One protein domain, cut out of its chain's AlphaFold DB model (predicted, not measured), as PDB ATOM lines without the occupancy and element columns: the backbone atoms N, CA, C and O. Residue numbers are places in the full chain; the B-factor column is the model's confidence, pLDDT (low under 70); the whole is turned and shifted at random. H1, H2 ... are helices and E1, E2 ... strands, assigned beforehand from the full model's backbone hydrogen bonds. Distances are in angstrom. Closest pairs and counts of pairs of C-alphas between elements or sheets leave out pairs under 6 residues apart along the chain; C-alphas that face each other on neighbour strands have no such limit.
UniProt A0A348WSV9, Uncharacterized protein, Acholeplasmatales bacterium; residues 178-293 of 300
ATOM      1  N   ASP A 178     125.235 115.973 109.736       89.56
ATOM      2  CA  ASP A 178     124.639 115.837 108.404       89.56
ATOM      3  C   ASP A 178     124.402 114.367 108.055       89.56
ATOM      4  O   ASP A 178     123.306 114.029 107.614       89.56
ATOM      5  N   GLN A 179     125.352 113.482 108.375       90.75
ATOM      6  CA  GLN A 179     125.199 112.030 108.217       90.75
ATOM      7  C   GLN A 179     124.026 111.491 109.045       90.75
ATOM      8  O   GLN A 179     123.179 110.773 108.521       90.75
ATOM      9  N   CYS A 180     123.908 111.893 110.316       91.88
ATOM     10  CA  CYS A 180     122.755 111.519 111.142       91.88
ATOM     11  C   CYS A 180     121.433 112.009 110.537       91.88
ATOM     12  O   CYS A 180     120.432 111.300 110.571       91.88
ATOM     13  N   ASN A 181     121.426 113.221 109.978       90.50
ATOM     14  CA  ASN A 181     120.247 113.791 109.335       90.50
ATOM     15  C   ASN A 181     119.840 113.021 108.079       90.50
ATOM     16  O   ASN A 181     118.651 112.808 107.856       90.50
ATOM     17  N   GLU A 182     120.813 112.640 107.251       90.56
ATOM     18  CA  GLU A 182     120.582 111.836 106.053       90.56
ATOM     19  C   GLU A 182     119.958 110.494 106.432       90.56
ATOM     20  O   GLU A 182     118.891 110.166 105.921       90.56
ATOM     21  N   ILE A 183     120.561 109.785 107.392       91.06
ATOM     22  CA  ILE A 183     120.082 108.487 107.881       91.06
ATOM     23  C   ILE A 183     118.638 108.597 108.393       91.06
ATOM     24  O   ILE A 183     117.763 107.860 107.942       91.06
ATOM     25  N   LEU A 184     118.351 109.552 109.284       90.88
ATOM     26  CA  LEU A 184     117.005 109.736 109.841       90.88
ATOM     27  C   LEU A 184     115.972 110.065 108.750       90.88
ATOM     28  O   LEU A 184     114.900 109.465 108.700       90.88
ATOM     29  N   ASN A 185     116.299 110.983 107.837       89.62
ATOM     30  CA  ASN A 185     115.389 111.398 106.766       89.62
ATOM     31  C   ASN A 185     115.186 110.327 105.683       89.62
ATOM     32  O   ASN A 185     114.164 110.339 104.994       89.62
ATOM     33  N   GLU A 186     116.150 109.432 105.480       90.19
ATOM     34  CA  GLU A 186     115.999 108.275 104.597       90.19
ATOM     35  C   GLU A 186     114.960 107.306 105.180       90.19
ATOM     36  O   GLU A 186     114.019 106.910 104.488       90.19
ATOM     37  N   TYR A 187     115.049 107.014 106.480       88.62
ATOM     38  CA  TYR A 187     114.144 106.068 107.132       88.62
ATOM     39  C   TYR A 187     112.749 106.617 107.410       88.62
ATOM     40  O   TYR A 187     111.788 105.854 107.330       88.62
ATOM     41  N   THR A 188     112.581 107.919 107.643       88.56
ATOM     42  CA  THR A 188     111.234 108.510 107.761       88.56
ATOM     43  C   THR A 188     110.423 108.342 106.473       88.56
ATOM     44  O   THR A 188     109.216 108.107 106.536       88.56
ATOM     45  N   LYS A 189     111.078 108.384 105.302       87.81
ATOM     46  CA  LYS A 189     110.448 108.103 104.000       87.81
ATOM     47  C   LYS A 189     110.088 106.629 103.865       87.81
ATOM     48  O   LYS A 189     108.959 106.321 103.503       87.81
ATOM     49  N   THR A 190     111.015 105.727 104.189       86.94
ATOM     50  CA  THR A 190     110.781 104.273 104.143       86.94
ATOM     51  C   THR A 190     109.631 103.846 105.058       86.94
ATOM     52  O   THR A 190     108.843 102.972 104.702       86.94
ATOM     53  N   LEU A 191     109.502 104.489 106.219       85.62
ATOM     54  CA  LEU A 191     108.450 104.231 107.203       85.62
ATOM     55  C   LEU A 191     107.156 105.022 106.947       85.62
ATOM     56  O   LEU A 191     106.190 104.842 107.683       85.62
ATOM     57  N   ASN A 192     107.111 105.860 105.905       86.94
ATOM     58  CA  ASN A 192     105.969 106.709 105.550       86.94
ATOM     59  C   ASN A 192     105.472 107.593 106.708       86.94
ATOM     60  O   ASN A 192     104.268 107.678 106.956       86.94
ATOM     61  N   PHE A 193     106.386 108.248 107.428       85.75
ATOM     62  CA  PHE A 193     106.003 109.187 108.486       85.75
ATOM     63  C   PHE A 193     105.174 110.337 107.910       85.75
ATOM     64  O   PHE A 193     105.459 110.847 106.822       85.75
ATOM     65  N   ILE A 194     104.164 110.771 108.661       84.19
ATOM     66  CA  ILE A 194     103.335 111.916 108.293       84.19
ATOM     67  C   ILE A 194     104.053 113.172 108.785       84.19
ATOM     68  O   ILE A 194     104.402 113.275 109.954       84.19
ATOM     69  N   ASN A 195     104.312 114.119 107.882       81.75
ATOM     70  CA  ASN A 195     104.960 115.399 108.191       81.75
ATOM     71  C   ASN A 195     106.249 115.302 109.052       81.75
ATOM     72  O   ASN A 195     106.392 116.058 110.014       81.75
ATOM     73  N   PRO A 196     107.227 114.419 108.754       84.06
ATOM     74  CA  PRO A 196     108.451 114.365 109.546       84.06
ATOM     75  C   PRO A 196     109.217 115.691 109.434       84.06
ATOM     76  O   PRO A 196     109.344 116.263 108.349       84.06
ATOM     77  N   SER A 197     109.784 116.164 110.549       83.12
ATOM     78  CA  SER A 197     110.701 117.312 110.521       83.12
ATOM     79  C   SER A 197     111.859 117.043 109.557       83.12
ATOM     80  O   SER A 197     112.468 115.976 109.617       83.12
ATOM     81  N   SER A 198     112.195 118.017 108.707       80.38
ATOM     82  CA  SER A 198     113.338 117.942 107.784       80.38
ATOM     83  C   SER A 198     114.694 118.081 108.485       80.38
ATOM     84  O   SER A 198     115.735 117.729 107.924       80.38
ATOM     85  N   SER A 199     114.695 118.588 109.720       82.94
ATOM     86  CA  SER A 199     115.862 118.660 110.595       82.94
ATOM     87  C   SER A 199     115.449 118.244 112.009       82.94
ATOM     88  O   SER A 199     115.295 119.121 112.868       82.94
ATOM     89  N   PRO A 200     115.271 116.935 112.262       84.81
ATOM     90  CA  PRO A 200     114.957 116.440 113.597       84.81
ATOM     91  C   PRO A 200     116.018 116.866 114.613       84.81
ATOM     92  O   PRO A 200     117.201 117.055 114.277       84.81
ATOM     93  N   TYR A 201     115.594 116.987 115.872       83.50
ATOM     94  CA  TYR A 201     116.553 116.966 116.970       83.50
ATOM     95  C   TYR A 201     117.217 115.596 116.966       83.50
ATOM     96  O   TYR A 201     116.543 114.584 116.791       83.50
ATOM     97  N   ARG A 202     118.542 115.564 117.075       87.50
ATOM     98  CA  ARG A 202     119.291 114.341 116.820       87.50
ATOM     99  C   ARG A 202     120.558 114.259 117.628       87.50
ATOM    100  O   ARG A 202     121.201 115.276 117.886       87.50
ATOM    101  N   TYR A 203     120.929 113.036 117.951       83.81
ATOM    102  CA  TYR A 203     122.172 112.725 118.626       83.81
ATOM    103  C   TYR A 203     122.730 111.395 118.135       83.81
ATOM    104  O   TYR A 203     122.002 110.552 117.615       83.81
ATOM    105  N   ASN A 204     124.042 111.249 118.278       87.62
ATOM    106  CA  ASN A 204     124.782 110.043 117.956       87.62
ATOM    107  C   ASN A 204     125.623 109.659 119.172       87.62
ATOM    108  O   ASN A 204     126.342 110.503 119.711       87.62
ATOM    109  N   THR A 205     125.544 108.392 119.552       84.88
ATOM    110  CA  THR A 205     126.336 107.789 120.619       84.88
ATOM    111  C   THR A 205     127.035 106.559 120.060       84.88
ATOM    112  O   THR A 205     126.402 105.731 119.410       84.88
ATOM    113  N   ILE A 206     128.334 106.411 120.311       88.50
ATOM    114  CA  ILE A 206     129.018 105.147 120.025       88.50
ATOM    115  C   ILE A 206     128.640 104.164 121.130       88.50
ATOM    116  O   ILE A 206     128.721 104.490 122.309       88.50
ATOM    117  N   LEU A 207     128.202 102.969 120.750       87.69
ATOM    118  CA  LEU A 207     127.823 101.909 121.676       87.69
ATOM    119  C   LEU A 207     128.990 100.957 121.939       87.69
ATOM    120  O   LEU A 207     129.287 100.649 123.095       87.69
ATOM    121  N   GLN A 208     129.631 100.485 120.864       90.12
ATOM    122  CA  GLN A 208     130.708  99.492 120.884       90.12
ATOM    123  C   GLN A 208     131.631  99.673 119.671       90.12
ATOM    124  O   GLN A 208     131.207 100.193 118.637       90.12
ATOM    125  N   VAL A 209     132.863  99.179 119.794       91.25
ATOM    126  CA  VAL A 209     133.832  99.023 118.700       91.25
ATOM    127  C   VAL A 209     134.272  97.562 118.685       91.25
ATOM    128  O   VAL A 209     134.467  96.974 119.750       91.25
ATOM    129  N   ASP A 210     134.344  96.960 117.504       92.12
ATOM    130  CA  ASP A 210     134.736  95.562 117.325       92.12
ATOM    131  C   ASP A 210     136.266  95.400 117.212       92.12
ATOM    132  O   ASP A 210     137.011  96.381 117.212       92.12
ATOM    133  N   SER A 211     136.758  94.160 117.125       90.31
ATOM    134  CA  SER A 211     138.208  93.893 117.072       90.31
ATOM    135  C   SER A 211     138.905  94.327 115.775       90.31
ATOM    136  O   SER A 211     140.131  94.413 115.748       90.31
ATOM    137  N   GLU A 212     138.155  94.589 114.707       91.06
ATOM    138  CA  GLU A 212     138.664  95.052 113.409       91.06
ATOM    139  C   GLU A 212     138.399  96.552 113.174       91.06
ATOM    140  O   GLU A 212     138.768  97.098 112.133       91.06
ATOM    141  N   GLY A 213     137.808  97.241 114.153       90.44
ATOM    142  CA  GLY A 213     137.531  98.674 114.115       90.44
ATOM    143  C   GLY A 213     136.160  99.053 113.551       90.44
ATOM    144  O   GLY A 213     135.923 100.235 113.315       90.44
ATOM    145  N   LYS A 214     135.231  98.113 113.344       93.50
ATOM    146  CA  LYS A 214     133.832  98.467 113.051       93.50
ATOM    147  C   LYS A 214     133.189  99.115 114.266       93.50
ATOM    148  O   LYS A 214     133.438  98.725 115.405       93.50
ATOM    149  N   ILE A 215     132.324 100.091 114.022       93.94
ATOM    150  CA  ILE A 215     131.765 100.947 115.065       93.94
ATOM    151  C   ILE A 215     130.249 100.802 115.061       93.94
ATOM    152  O   ILE A 215     129.589 101.052 114.053       93.94
ATOM    153  N   LEU A 216     129.681 100.412 116.202       93.50
ATOM    154  CA  LEU A 216     128.240 100.396 116.417       93.50
ATOM    155  C   LEU A 216     127.802 101.745 116.986       93.50
ATOM    156  O   LEU A 216     128.132 102.090 118.120       93.50
ATOM    157  N   HIS A 217     127.020 102.485 116.214       92.00
ATOM    158  CA  HIS A 217     126.412 103.752 116.591       92.00
ATOM    159  C   HIS A 217     124.954 103.573 116.996       92.00
ATOM    160  O   HIS A 217     124.243 102.757 116.417       92.00
ATOM    161  N   GLN A 218     124.487 104.423 117.903       89.50
ATOM    162  CA  GLN A 218     123.081 104.712 118.136       89.50
ATOM    163  C   GLN A 218     122.799 106.146 117.693       89.50
ATOM    164  O   GLN A 218     123.258 107.102 118.317       89.50
ATOM    165  N   VAL A 219     122.027 106.287 116.625       89.69
ATOM    166  CA  VAL A 219     121.497 107.558 116.142       89.69
ATOM    167  C   VAL A 219     120.063 107.676 116.617       89.69
ATOM    168  O   VAL A 219     119.239 106.814 116.329       89.69
ATOM    169  N   ILE A 220     119.752 108.750 117.327       86.81
ATOM    170  CA  ILE A 220     118.391 109.021 117.774       86.81
ATOM    171  C   ILE A 220     117.901 110.296 117.113       86.81
ATOM    172  O   ILE A 220     118.644 111.272 117.005       86.81
ATOM    173  N   GLY A 221     116.660 110.258 116.647       87.88
ATOM    174  CA  GLY A 221     115.968 111.348 115.987       87.88
ATOM    175  C   GLY A 221     114.608 111.592 116.616       87.88
ATOM    176  O   GLY A 221     113.825 110.672 116.816       87.88
ATOM    177  N   ASN A 222     114.329 112.855 116.882       86.19
ATOM    178  CA  ASN A 222     113.067 113.351 117.393       86.19
ATOM    179  C   ASN A 222     112.469 114.269 116.324       86.19
ATOM    180  O   ASN A 222     113.000 115.345 116.012       86.19
ATOM    181  N   HIS A 223     111.401 113.779 115.700       84.00
ATOM    182  CA  HIS A 223     110.668 114.481 114.657       84.00
ATOM    183  C   HIS A 223     109.417 115.091 115.273       84.00
ATOM    184  O   HIS A 223     108.422 114.402 115.462       84.00
ATOM    185  N   ALA A 224     109.466 116.391 115.543       78.62
ATOM    186  CA  ALA A 224     108.306 117.173 115.944       78.62
ATOM    187  C   ALA A 224     107.846 118.066 114.786       78.62
ATOM    188  O   ALA A 224     108.659 118.783 114.191       78.62
ATOM    189  N   TYR A 225     106.550 118.050 114.491       74.94
ATOM    190  CA  TYR A 225     105.916 118.915 113.504       74.94
ATOM    191  C   TYR A 225     104.658 119.574 114.073       74.94
ATOM    192  O   TYR A 225     103.911 118.962 114.833       74.94
ATOM    193  N   TYR A 226     104.444 120.840 113.712       69.38
ATOM    194  CA  TYR A 226     103.273 121.619 114.112       69.38
ATOM    195  C   TYR A 226     102.220 121.533 113.011       69.38
ATOM    196  O   TYR A 226     102.418 122.096 111.932       69.38
ATOM    197  N   ASP A 227     101.096 120.872 113.279       62.66
ATOM    198  CA  ASP A 227     100.090 120.608 112.243       62.66
ATOM    199  C   ASP A 227      99.291 121.859 111.833       62.66
ATOM    200  O   ASP A 227      98.733 121.899 110.734       62.66
ATOM    201  N   LYS A 228      99.308 122.933 112.643       58.75
ATOM    202  CA  LYS A 228      98.789 124.263 112.270       58.75
ATOM    203  C   LYS A 228      99.682 125.415 112.744       58.75
ATOM    204  O   LYS A 228     100.125 125.465 113.884       58.75
ATOM    205  N   LEU A 229      99.863 126.404 111.861       53.62
ATOM    206  CA  LEU A 229     100.529 127.694 112.129       53.62
ATOM    207  C   LEU A 229      99.691 128.650 113.001       53.62
ATOM    208  O   LEU A 229     100.212 129.653 113.492       53.62
ATOM    209  N   GLU A 230      98.397 128.373 113.188       51.59
ATOM    210  CA  GLU A 230      97.526 129.178 114.043       51.59
ATOM    211  C   GLU A 230      97.726 128.780 115.502       51.59
ATOM    212  O   GLU A 230      97.017 127.948 116.065       51.59
ATOM    213  N   TRP A 231      98.733 129.390 116.118       49.69
ATOM    214  CA  TRP A 231      98.970 129.313 117.550       49.69
ATOM    215  C   TRP A 231      97.763 129.916 118.286       49.69
ATOM    216  O   TRP A 231      97.690 131.127 118.524       49.69
ATOM    217  N   ASN A 232      96.766 129.087 118.601       49.47
ATOM    218  CA  ASN A 232      95.612 129.508 119.381       49.47
ATOM    219  C   ASN A 232      96.088 129.793 120.809       49.47
ATOM    220  O   ASN A 232      96.239 128.893 121.629       49.47
ATOM    221  N   LYS A 233      96.326 131.076 121.104       50.19
ATOM    222  CA  LYS A 233      96.809 131.627 122.388       50.19
ATOM    223  C   LYS A 233      96.004 131.231 123.640       50.19
ATOM    224  O   LYS A 233      96.360 131.662 124.732       50.19
ATOM    225  N   TRP A 234      94.916 130.480 123.496       49.16
ATOM    226  CA  TRP A 234      93.894 130.300 124.523       49.16
ATOM    227  C   TRP A 234      93.777 128.877 125.072       49.16
ATOM    228  O   TRP A 234      93.062 128.696 126.053       49.16
ATOM    229  N   ASP A 235      94.498 127.901 124.516       50.69
ATOM    230  CA  ASP A 235      94.574 126.558 125.096       50.69
ATOM    231  C   ASP A 235      96.030 126.052 125.124       50.69
ATOM    232  O   ASP A 235      96.533 125.547 124.120       50.69
ATOM    233  N   PRO A 236      96.739 126.180 126.263       50.22
ATOM    234  CA  PRO A 236      98.100 125.663 126.419       50.22
ATOM    235  C   PRO A 236      98.183 124.124 126.367       50.22
ATOM    236  O   PRO A 236      99.288 123.585 126.396       50.22
ATOM    237  N   TYR A 237      97.047 123.420 126.271       51.12
ATOM    238  CA  TYR A 237      96.949 121.963 126.169       51.12
ATOM    239  C   TYR A 237      96.400 121.469 124.820       51.12
ATOM    240  O   TYR A 237      96.298 120.254 124.631       51.12
ATOM    241  N   ALA A 238      96.103 122.361 123.866       51.50
ATOM    242  CA  ALA A 238      95.725 121.984 122.505       51.50
ATOM    243  C   ALA A 238      96.937 121.383 121.770       51.50
ATOM    244  O   ALA A 238      97.731 122.070 121.126       51.50
ATOM    245  N   LYS A 239      97.112 120.069 121.923       53.81
ATOM    246  CA  LYS A 239      98.144 119.277 121.255       53.81
ATOM    247  C   LYS A 239      97.748 119.023 119.795       53.81
ATOM    248  O   LYS A 239      97.144 118.003 119.497       53.81
ATOM    249  N   GLU A 240      98.107 119.926 118.888       59.12
ATOM    250  CA  GLU A 240      98.172 119.634 117.441       59.12
ATOM    251  C   GLU A 240      99.647 119.527 117.005       59.12
ATOM    252  O   GLU A 240     100.143 120.306 116.189       59.12
ATOM    253  N   TYR A 241     100.374 118.607 117.646       67.12
ATOM    254  CA  TYR A 241     101.767 118.291 117.338       67.12
ATOM    255  C   TYR A 241     101.816 116.834 116.911       67.12
ATOM    256  O   TYR A 241     101.374 115.979 117.676       67.12
ATOM    257  N   THR A 242     102.383 116.565 115.742       72.38
ATOM    258  CA  THR A 242     102.773 115.215 115.342       72.38
ATOM    259  C   THR A 242     104.204 114.989 115.805       72.38
ATOM    260  O   THR A 242     105.111 115.762 115.475       72.38
ATOM    261  N   TYR A 243     104.403 113.945 116.600       79.12
ATOM    262  CA  TYR A 243     105.693 113.620 117.183       79.12
ATOM    263  C   TYR A 243     106.073 112.154 116.966       79.12
ATOM    264  O   TYR A 243     105.257 111.259 117.201       79.12
ATOM    265  N   TYR A 244     107.329 111.926 116.577       83.56
ATOM    266  CA  TYR A 244     107.933 110.600 116.465       83.56
ATOM    267  C   TYR A 244     109.320 110.559 117.110       83.56
ATOM    268  O   TYR A 244     110.160 111.424 116.837       83.56
ATOM    269  N   ASP A 245     109.574 109.496 117.872       84.38
ATOM    270  CA  ASP A 245     110.910 109.084 118.294       84.38
ATOM    271  C   ASP A 245     111.424 107.981 117.373       84.38
ATOM    272  O   ASP A 245     110.717 107.024 117.052       84.38
ATOM    273  N   MET A 246     112.679 108.094 116.961       85.69
ATOM    274  CA  MET A 246     113.353 107.101 116.139       85.69
ATOM    275  C   MET A 246     114.719 106.792 116.729       85.69
ATOM    276  O   MET A 246     115.513 107.698 116.963       85.69
ATOM    277  N   VAL A 247     115.008 105.510 116.915       87.00
ATOM    278  CA  VAL A 247     116.319 105.000 117.307       87.00
ATOM    279  C   VAL A 247     116.825 104.073 116.220       87.00
ATOM    280  O   VAL A 247     116.192 103.089 115.850       87.00
ATOM    281  N   ILE A 248     117.990 104.410 115.694       89.81
ATOM    282  CA  ILE A 248     118.657 103.683 114.630       89.81
ATOM    283  C   ILE A 248     119.999 103.214 115.161       89.81
ATOM    284  O   ILE A 248     120.814 104.019 115.605       89.81
ATOM    285  N   TRP A 249     120.252 101.915 115.092       92.56
ATOM    286  CA  TRP A 249     121.593 101.374 115.246       92.56
ATOM    287  C   TRP A 249     122.259 101.262 113.881       92.56
ATOM    288  O   TRP A 249     121.661 100.734 112.944       92.56
ATOM    289  N   VAL A 250     123.486 101.771 113.769       93.88
ATOM    290  CA  VAL A 250     124.254 101.797 112.517       93.88
ATOM    291  C   VAL A 250     125.621 101.174 112.755       93.88
ATOM    292  O   VAL A 250     126.315 101.603 113.671       93.88
ATOM    293  N   ILE A 251     126.021 100.196 111.942       95.25
ATOM    294  CA  ILE A 251     127.397  99.672 111.957       95.25
ATOM    295  C   ILE A 251     128.175 100.318 110.816       95.25
ATOM    296  O   ILE A 251     127.817 100.135 109.652       95.25
ATOM    297  N   THR A 252     129.227 101.058 111.158       94.06
ATOM    298  CA  THR A 252     130.131 101.708 110.203       94.06
ATOM    299  C   THR A 252     131.512 101.054 110.219       94.06
ATOM    300  O   THR A 252     131.912 100.426 111.202       94.06
ATOM    301  N   ASP A 253     132.242 101.195 109.118       91.94
ATOM    302  CA  ASP A 253     133.691 101.015 109.070       91.94
ATOM    303  C   ASP A 253     134.399 102.232 109.708       91.94
ATOM    304  O   ASP A 253     133.781 103.271 109.948       91.94
ATOM    305  N   LEU A 254     135.712 102.136 109.958       87.00
ATOM    306  CA  LEU A 254     136.508 103.200 110.603       87.00
ATOM    307  C   LEU A 254     136.451 104.566 109.895       87.00
ATOM    308  O   LEU A 254     136.703 105.596 110.516       87.00
ATOM    309  N   ASP A 255     136.152 104.585 108.597       86.19
ATOM    310  CA  ASP A 255     136.016 105.799 107.790       86.19
ATOM    311  C   ASP A 255     134.574 106.342 107.739       86.19
ATOM    312  O   ASP A 255     134.309 107.351 107.079       86.19
ATOM    313  N   GLY A 256     133.645 105.697 108.447       86.31
ATOM    314  CA  GLY A 256     132.239 106.075 108.527       86.31
ATOM    315  C   GLY A 256     131.354 105.509 107.422       86.31
ATOM    316  O   GLY A 256     130.158 105.819 107.399       86.31
ATOM    317  N   ASN A 257     131.895 104.699 106.508       90.44
ATOM    318  CA  ASN A 257     131.092 104.023 105.494       90.44
ATOM    319  C   ASN A 257     130.243 102.912 106.120       90.44
ATOM    320  O   ASN A 257     130.661 102.243 107.057       90.44
ATOM    321  N   TYR A 258     129.035 102.700 105.600       91.75
ATOM    322  CA  TYR A 258     128.162 101.611 106.036       91.75
ATOM    323  C   TYR A 258     127.307 101.092 104.880       91.75
ATOM    324  O   TYR A 258     127.048 101.785 103.892       91.75
ATOM    325  N   ASN A 259     126.834  99.854 105.008       89.44
ATOM    326  CA  ASN A 259     125.909  99.267 104.049       89.44
ATOM    327  C   ASN A 259     124.484  99.779 104.319       89.44
ATOM    328  O   ASN A 259     123.910  99.448 105.352       89.44
ATOM    329  N   LYS A 260     123.881 100.541 103.400       85.19
ATOM    330  CA  LYS A 260     122.529 101.101 103.601       85.19
ATOM    331  C   LYS A 260     121.421 100.044 103.737       85.19
ATOM    332  O   LYS A 260     120.444 100.286 104.433       85.19
ATOM    333  N   ASP A 261     121.591  98.862 103.143       83.06
ATOM    334  CA  ASP A 261     120.571  97.803 103.156       83.06
ATOM    335  C   ASP A 261     120.635  96.918 104.410       83.06
ATOM    336  O   ASP A 261     119.642  96.300 104.795       83.06
ATOM    337  N   LYS A 262     121.823  96.784 105.012       86.50
ATOM    338  CA  LYS A 262     122.101  95.802 106.081       86.50
ATOM    339  C   LYS A 262     122.716  96.399 107.339       86.50
ATOM    340  O   LYS A 262     122.542  95.835 108.414       86.50
ATOM    341  N   GLY A 263     123.414  97.520 107.207       81.56
ATOM    342  CA  GLY A 263     124.141  98.222 108.265       81.56
ATOM    343  C   GLY A 263     123.261  99.060 109.164       81.56
ATOM    344  O   GLY A 263     123.793  99.808 109.974       81.56
ATOM    345  N   ILE A 264     121.941  98.942 109.029       88.19
ATOM    346  CA  ILE A 264     120.981  99.692 109.814       88.19
ATOM    347  C   ILE A 264     119.940  98.766 110.444       88.19
ATOM    348  O   ILE A 264     119.328  97.930 109.779       88.19
ATOM    349  N   LEU A 265     119.705  98.980 111.734       87.56
ATOM    350  CA  LEU A 265     118.626  98.390 112.505       87.56
ATOM    351  C   LEU A 265     117.780  99.524 113.099       87.56
ATOM    352  O   LEU A 265     118.296 100.358 113.835       87.56
ATOM    353  N   VAL A 266     116.487  99.580 112.768       84.50
ATOM    354  CA  VAL A 266     115.605 100.705 113.139       84.50
ATOM    355  C   VAL A 266     114.533 100.270 114.120       84.50
ATOM    356  O   VAL A 266     113.865  99.257 113.915       84.50
ATOM    357  N   MET A 267     114.348 101.065 115.168       82.31
ATOM    358  CA  MET A 267     113.188 101.039 116.048       82.31
ATOM    359  C   MET A 267     112.586 102.445 116.101       82.31
ATOM    360  O   MET A 267     113.304 103.442 116.060       82.31
ATOM    361  N   TYR A 268     111.263 102.547 116.123       80.25
ATOM    362  CA  TYR A 268     110.591 103.842 116.131       80.25
ATOM    363  C   TYR A 268     109.269 103.768 116.883       80.25
ATOM    364  O   TYR A 268     108.650 102.703 116.974       80.25
ATOM    365  N   SER A 269     108.841 104.909 117.414       71.12
ATOM    366  CA  SER A 269     107.557 105.040 118.079       71.12
ATOM    367  C   SER A 269     106.432 105.299 117.079       71.12
ATOM    368  O   SER A 269     106.622 105.885 116.011       71.12
ATOM    369  N   LYS A 270     105.218 104.861 117.420       72.56
ATOM    370  CA  LYS A 270     104.031 105.283 116.670       72.56
ATOM    371  C   LYS A 270     103.788 106.775 116.897       72.56
ATOM    372  O   LYS A 270     104.210 107.332 117.904       72.56
ATOM    373  N   GLU A 271     103.058 107.384 115.967       75.19
ATOM    374  CA  GLU A 271     102.636 108.780 116.060       75.19
ATOM    375  C   GLU A 271     102.101 109.122 117.457       75.19
ATOM    376  O   GLU A 271     101.190 108.459 117.961       75.19
ATOM    377  N   ASN A 272     102.675 110.162 118.067       67.94
ATOM    378  CA  ASN A 272     102.277 110.708 119.369       67.94
ATOM    379  C   ASN A 272     102.388 109.726 120.547       67.94
ATOM    380  O   ASN A 272     101.800 109.952 121.606       67.94
ATOM    381  N   VAL A 273     103.179 108.667 120.382       67.00
ATOM    382  CA  VAL A 273     103.628 107.783 121.456       67.00
ATOM    383  C   VAL A 273     105.114 108.049 121.665       67.00
ATOM    384  O   VAL A 273     105.889 107.979 120.716       67.00
ATOM    385  N   SER A 274     105.520 108.379 122.889       60.41
ATOM    386  CA  SER A 274     106.931 108.504 123.261       60.41
ATOM    387  C   SER A 274     107.291 107.351 124.189       60.41
ATOM    388  O   SER A 274     106.944 107.390 125.368       60.41
ATOM    389  N   ASP A 275     107.976 106.344 123.659       57.22
ATOM    390  CA  ASP A 275     108.633 105.313 124.459       57.22
ATOM    391  C   ASP A 275     110.125 105.395 124.136       57.22
ATOM    392  O   ASP A 275     110.563 104.953 123.082       57.22
ATOM    393  N   TYR A 276     110.910 106.011 125.024       53.34
ATOM    394  CA  TYR A 276     112.370 106.144 124.860       53.34
ATOM    395  C   TYR A 276     113.121 104.833 125.109       53.34
ATOM    396  O   TYR A 276     114.316 104.708 124.850       53.34
ATOM    397  N   THR A 277     112.412 103.848 125.633       57.44
ATOM    398  CA  THR A 277     112.929 102.538 125.969       57.44
ATOM    399  C   THR A 277     112.828 101.645 124.738       57.44
ATOM    400  O   THR A 277     111.763 101.113 124.431       57.44
ATOM    401  N   PHE A 278     113.954 101.510 124.026       66.62
ATOM    402  CA  PHE A 278     114.125 100.614 122.881       66.62
ATOM    403  C   PHE A 278     115.250  99.594 123.164       66.62
ATOM    404  O   PHE A 278     116.426  99.936 123.259       66.62
ATOM    405  N   ILE A 279     114.873  98.325 123.290       68.62
ATOM    406  CA  ILE A 279     115.676  97.140 123.562       68.62
ATOM    407  C   ILE A 279     115.339  96.200 122.425       68.62
ATOM    408  O   ILE A 279     114.197  95.765 122.259       68.62
ATOM    409  N   TYR A 280     116.347  95.897 121.625       75.88
ATOM    410  CA  TYR A 280     116.246  94.822 120.661       75.88
ATOM    411  C   TYR A 280     116.379  93.489 121.392       75.88
ATOM    412  O   TYR A 280     117.180  93.357 122.319       75.88
ATOM    413  N   GLU A 281     115.625  92.484 120.948       82.75
ATOM    414  CA  GLU A 281     115.893  91.109 121.360       82.75
ATOM    415  C   GLU A 281     117.355  90.761 121.048       82.75
ATOM    416  O   GLU A 281     117.854  91.070 119.961       82.75
ATOM    417  N   THR A 282     118.035  90.076 121.969       84.00
ATOM    418  CA  THR A 282     119.452  89.710 121.814       84.00
ATOM    419  C   THR A 282     119.725  88.977 120.491       84.00
ATOM    420  O   THR A 282     120.729  89.232 119.835       84.00
ATOM    421  N   SER A 283     118.791  88.135 120.036       87.25
ATOM    422  CA  SER A 283     118.868  87.416 118.752       87.25
ATOM    423  C   SER A 283     118.873  88.347 117.530       87.25
ATOM    424  O   SER A 283     119.532  88.062 116.527       87.25
ATOM    425  N   VAL A 284     118.151  89.470 117.595       89.31
ATOM    426  CA  VAL A 284     118.123  90.495 116.545       89.31
ATOM    427  C   VAL A 284     119.454  91.238 116.515       89.31
ATOM    428  O   VAL A 284     119.983  91.470 115.429       89.31
ATOM    429  N   ILE A 285     120.025  91.543 117.684       89.69
ATOM    430  CA  ILE A 285     121.345  92.177 117.816       89.69
ATOM    431  C   ILE A 285     122.444  91.260 117.266       89.69
ATOM    432  O   ILE A 285     123.228  91.699 116.425       89.69
ATOM    433  N   GLU A 286     122.477  89.991 117.686       90.38
ATOM    434  CA  GLU A 286     123.445  88.989 117.212       90.38
ATOM    435  C   GLU A 286     123.389  88.877 115.685       90.38
ATOM    436  O   GLU A 286     124.406  88.982 114.997       90.38
ATOM    437  N   LYS A 287     122.179  88.739 115.128       92.25
ATOM    438  CA  LYS A 287     121.986  88.676 113.679       92.25
ATOM    439  C   LYS A 287     122.448  89.958 112.991       92.25
ATOM    440  O   LYS A 287     123.085  89.867 111.944       92.25
ATOM    441  N   PHE A 288     122.130  91.126 113.547       93.94
ATOM    442  CA  PHE A 288     122.517  92.424 112.994       93.94
ATOM    443  C   PHE A 288     124.039  92.596 112.941       93.94
ATOM    444  O   PHE A 288     124.580  92.982 111.906       93.94
ATOM    445  N   LYS A 289     124.741  92.234 114.015       94.31
ATOM    446  CA  LYS A 289     126.206  92.213 114.058       94.31
ATOM    447  C   LYS A 289     126.782  91.234 113.034       94.31
ATOM    448  O   LYS A 289     127.626  91.615 112.222       94.31
ATOM    449  N   LEU A 290     126.260  90.007 112.984       93.00
ATOM    450  CA  LEU A 290     126.728  88.967 112.065       93.00
ATOM    451  C   LEU A 290     126.609  89.375 110.588       93.00
ATOM    452  O   LEU A 290     127.562  89.211 109.827       93.00
ATOM    453  N   ILE A 291     125.465  89.922 110.159       94.56
ATOM    454  CA  ILE A 291     125.272  90.311 108.748       94.56
ATOM    455  C   ILE A 291     126.158  91.486 108.316       94.56
ATOM    456  O   ILE A 291     126.354  91.672 107.115       94.56
ATOM    457  N   ASN A 292     126.674  92.258 109.274       94.25
ATOM    458  CA  ASN A 292     127.581  93.382 109.043       94.25
ATOM    459  C   ASN A 292     129.056  93.017 109.246       94.25
ATOM    460  O   ASN A 292     129.915  93.898 109.212       94.25
ATOM    461  N   GLY A 293     129.352  91.725 109.418       93.31
ATOM    462  CA  GLY A 293     130.716  91.236 109.580       93.31
ATOM    463  C   GLY A 293     131.366  91.733 110.866       93.31
ATOM    464  O   GLY A 293     132.554  92.021 110.850       93.31
TER     465      GLY A 293
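What this domain is: This is residues 178 to 293 of the 300 residues of an uncharacterized protein of Acholeplasmatales bacterium (UniProt A0A348WSV9). A long, twisted sheet of four strands has H1 laid across one face, while H2 meets its E3 and E4 part through few contacts. The long inner strands E2 and E3 make the longest axis, and the loop between them extends it, with residues 232 to 238 sticking out. The printed part has 116 residues, in the order H1, E1, E2, E3, E4, H2; the sheet's order is E1, E2, E3, E4, antiparallel, and the class is mixed. It is only just loose, close to compact, with a radius of gyration of the C-alphas of 16.4 A and spans of 58 by 28 by 22 A.

Where its parts are: H1, residues 178 to 190, begins at C-alpha 178 (124.639, 115.837, 108.404) and is 18.5 A long. E1 is residues 201 to 209, 25.0 A; E2 215 to 226, 35.2 A; E3 241 to 252, 33.6 A; E4 264 to 268, 12.8 A. H2, residues 282 to 291, 14.3 A, ends at C-alpha 291 (125.272, 90.311, 108.748).

How they stand to each other: H1 is on the sheet at a height of 8.7 A, making two layers, a helix on one face of a sheet. It runs across the strands, at 66 degrees to E2 on the local plane; the closest C-alphas of the two are Leu 184 and Gly 221, 6.4 A apart. The strands form a meander, each the antiparallel neighbour of the one before: N 203 and O 220 are 3.0 A apart, N 219 and O 248 2.8 A, N 249 and O 265 2.8 A, within hydrogen-bond range. H2 is on the sheet at a height of 10.2 A; its closest C-alpha pair with E4 is Phe 288 and Leu 265, 7.1 A. H1 and H2 are apart. Every O i to N i+4 pair is within range in H2, and 8 of 9 in H1.

The domain as a whole: The farthest C-alphas, Glu 212 and Trp 234, are 58.1 A apart. The printed part has no cut. The links E2 to E3, E3 to E4 and E4 to H2 are long. Residues 226 to 241 and 272 to 279 have pLDDT under 70.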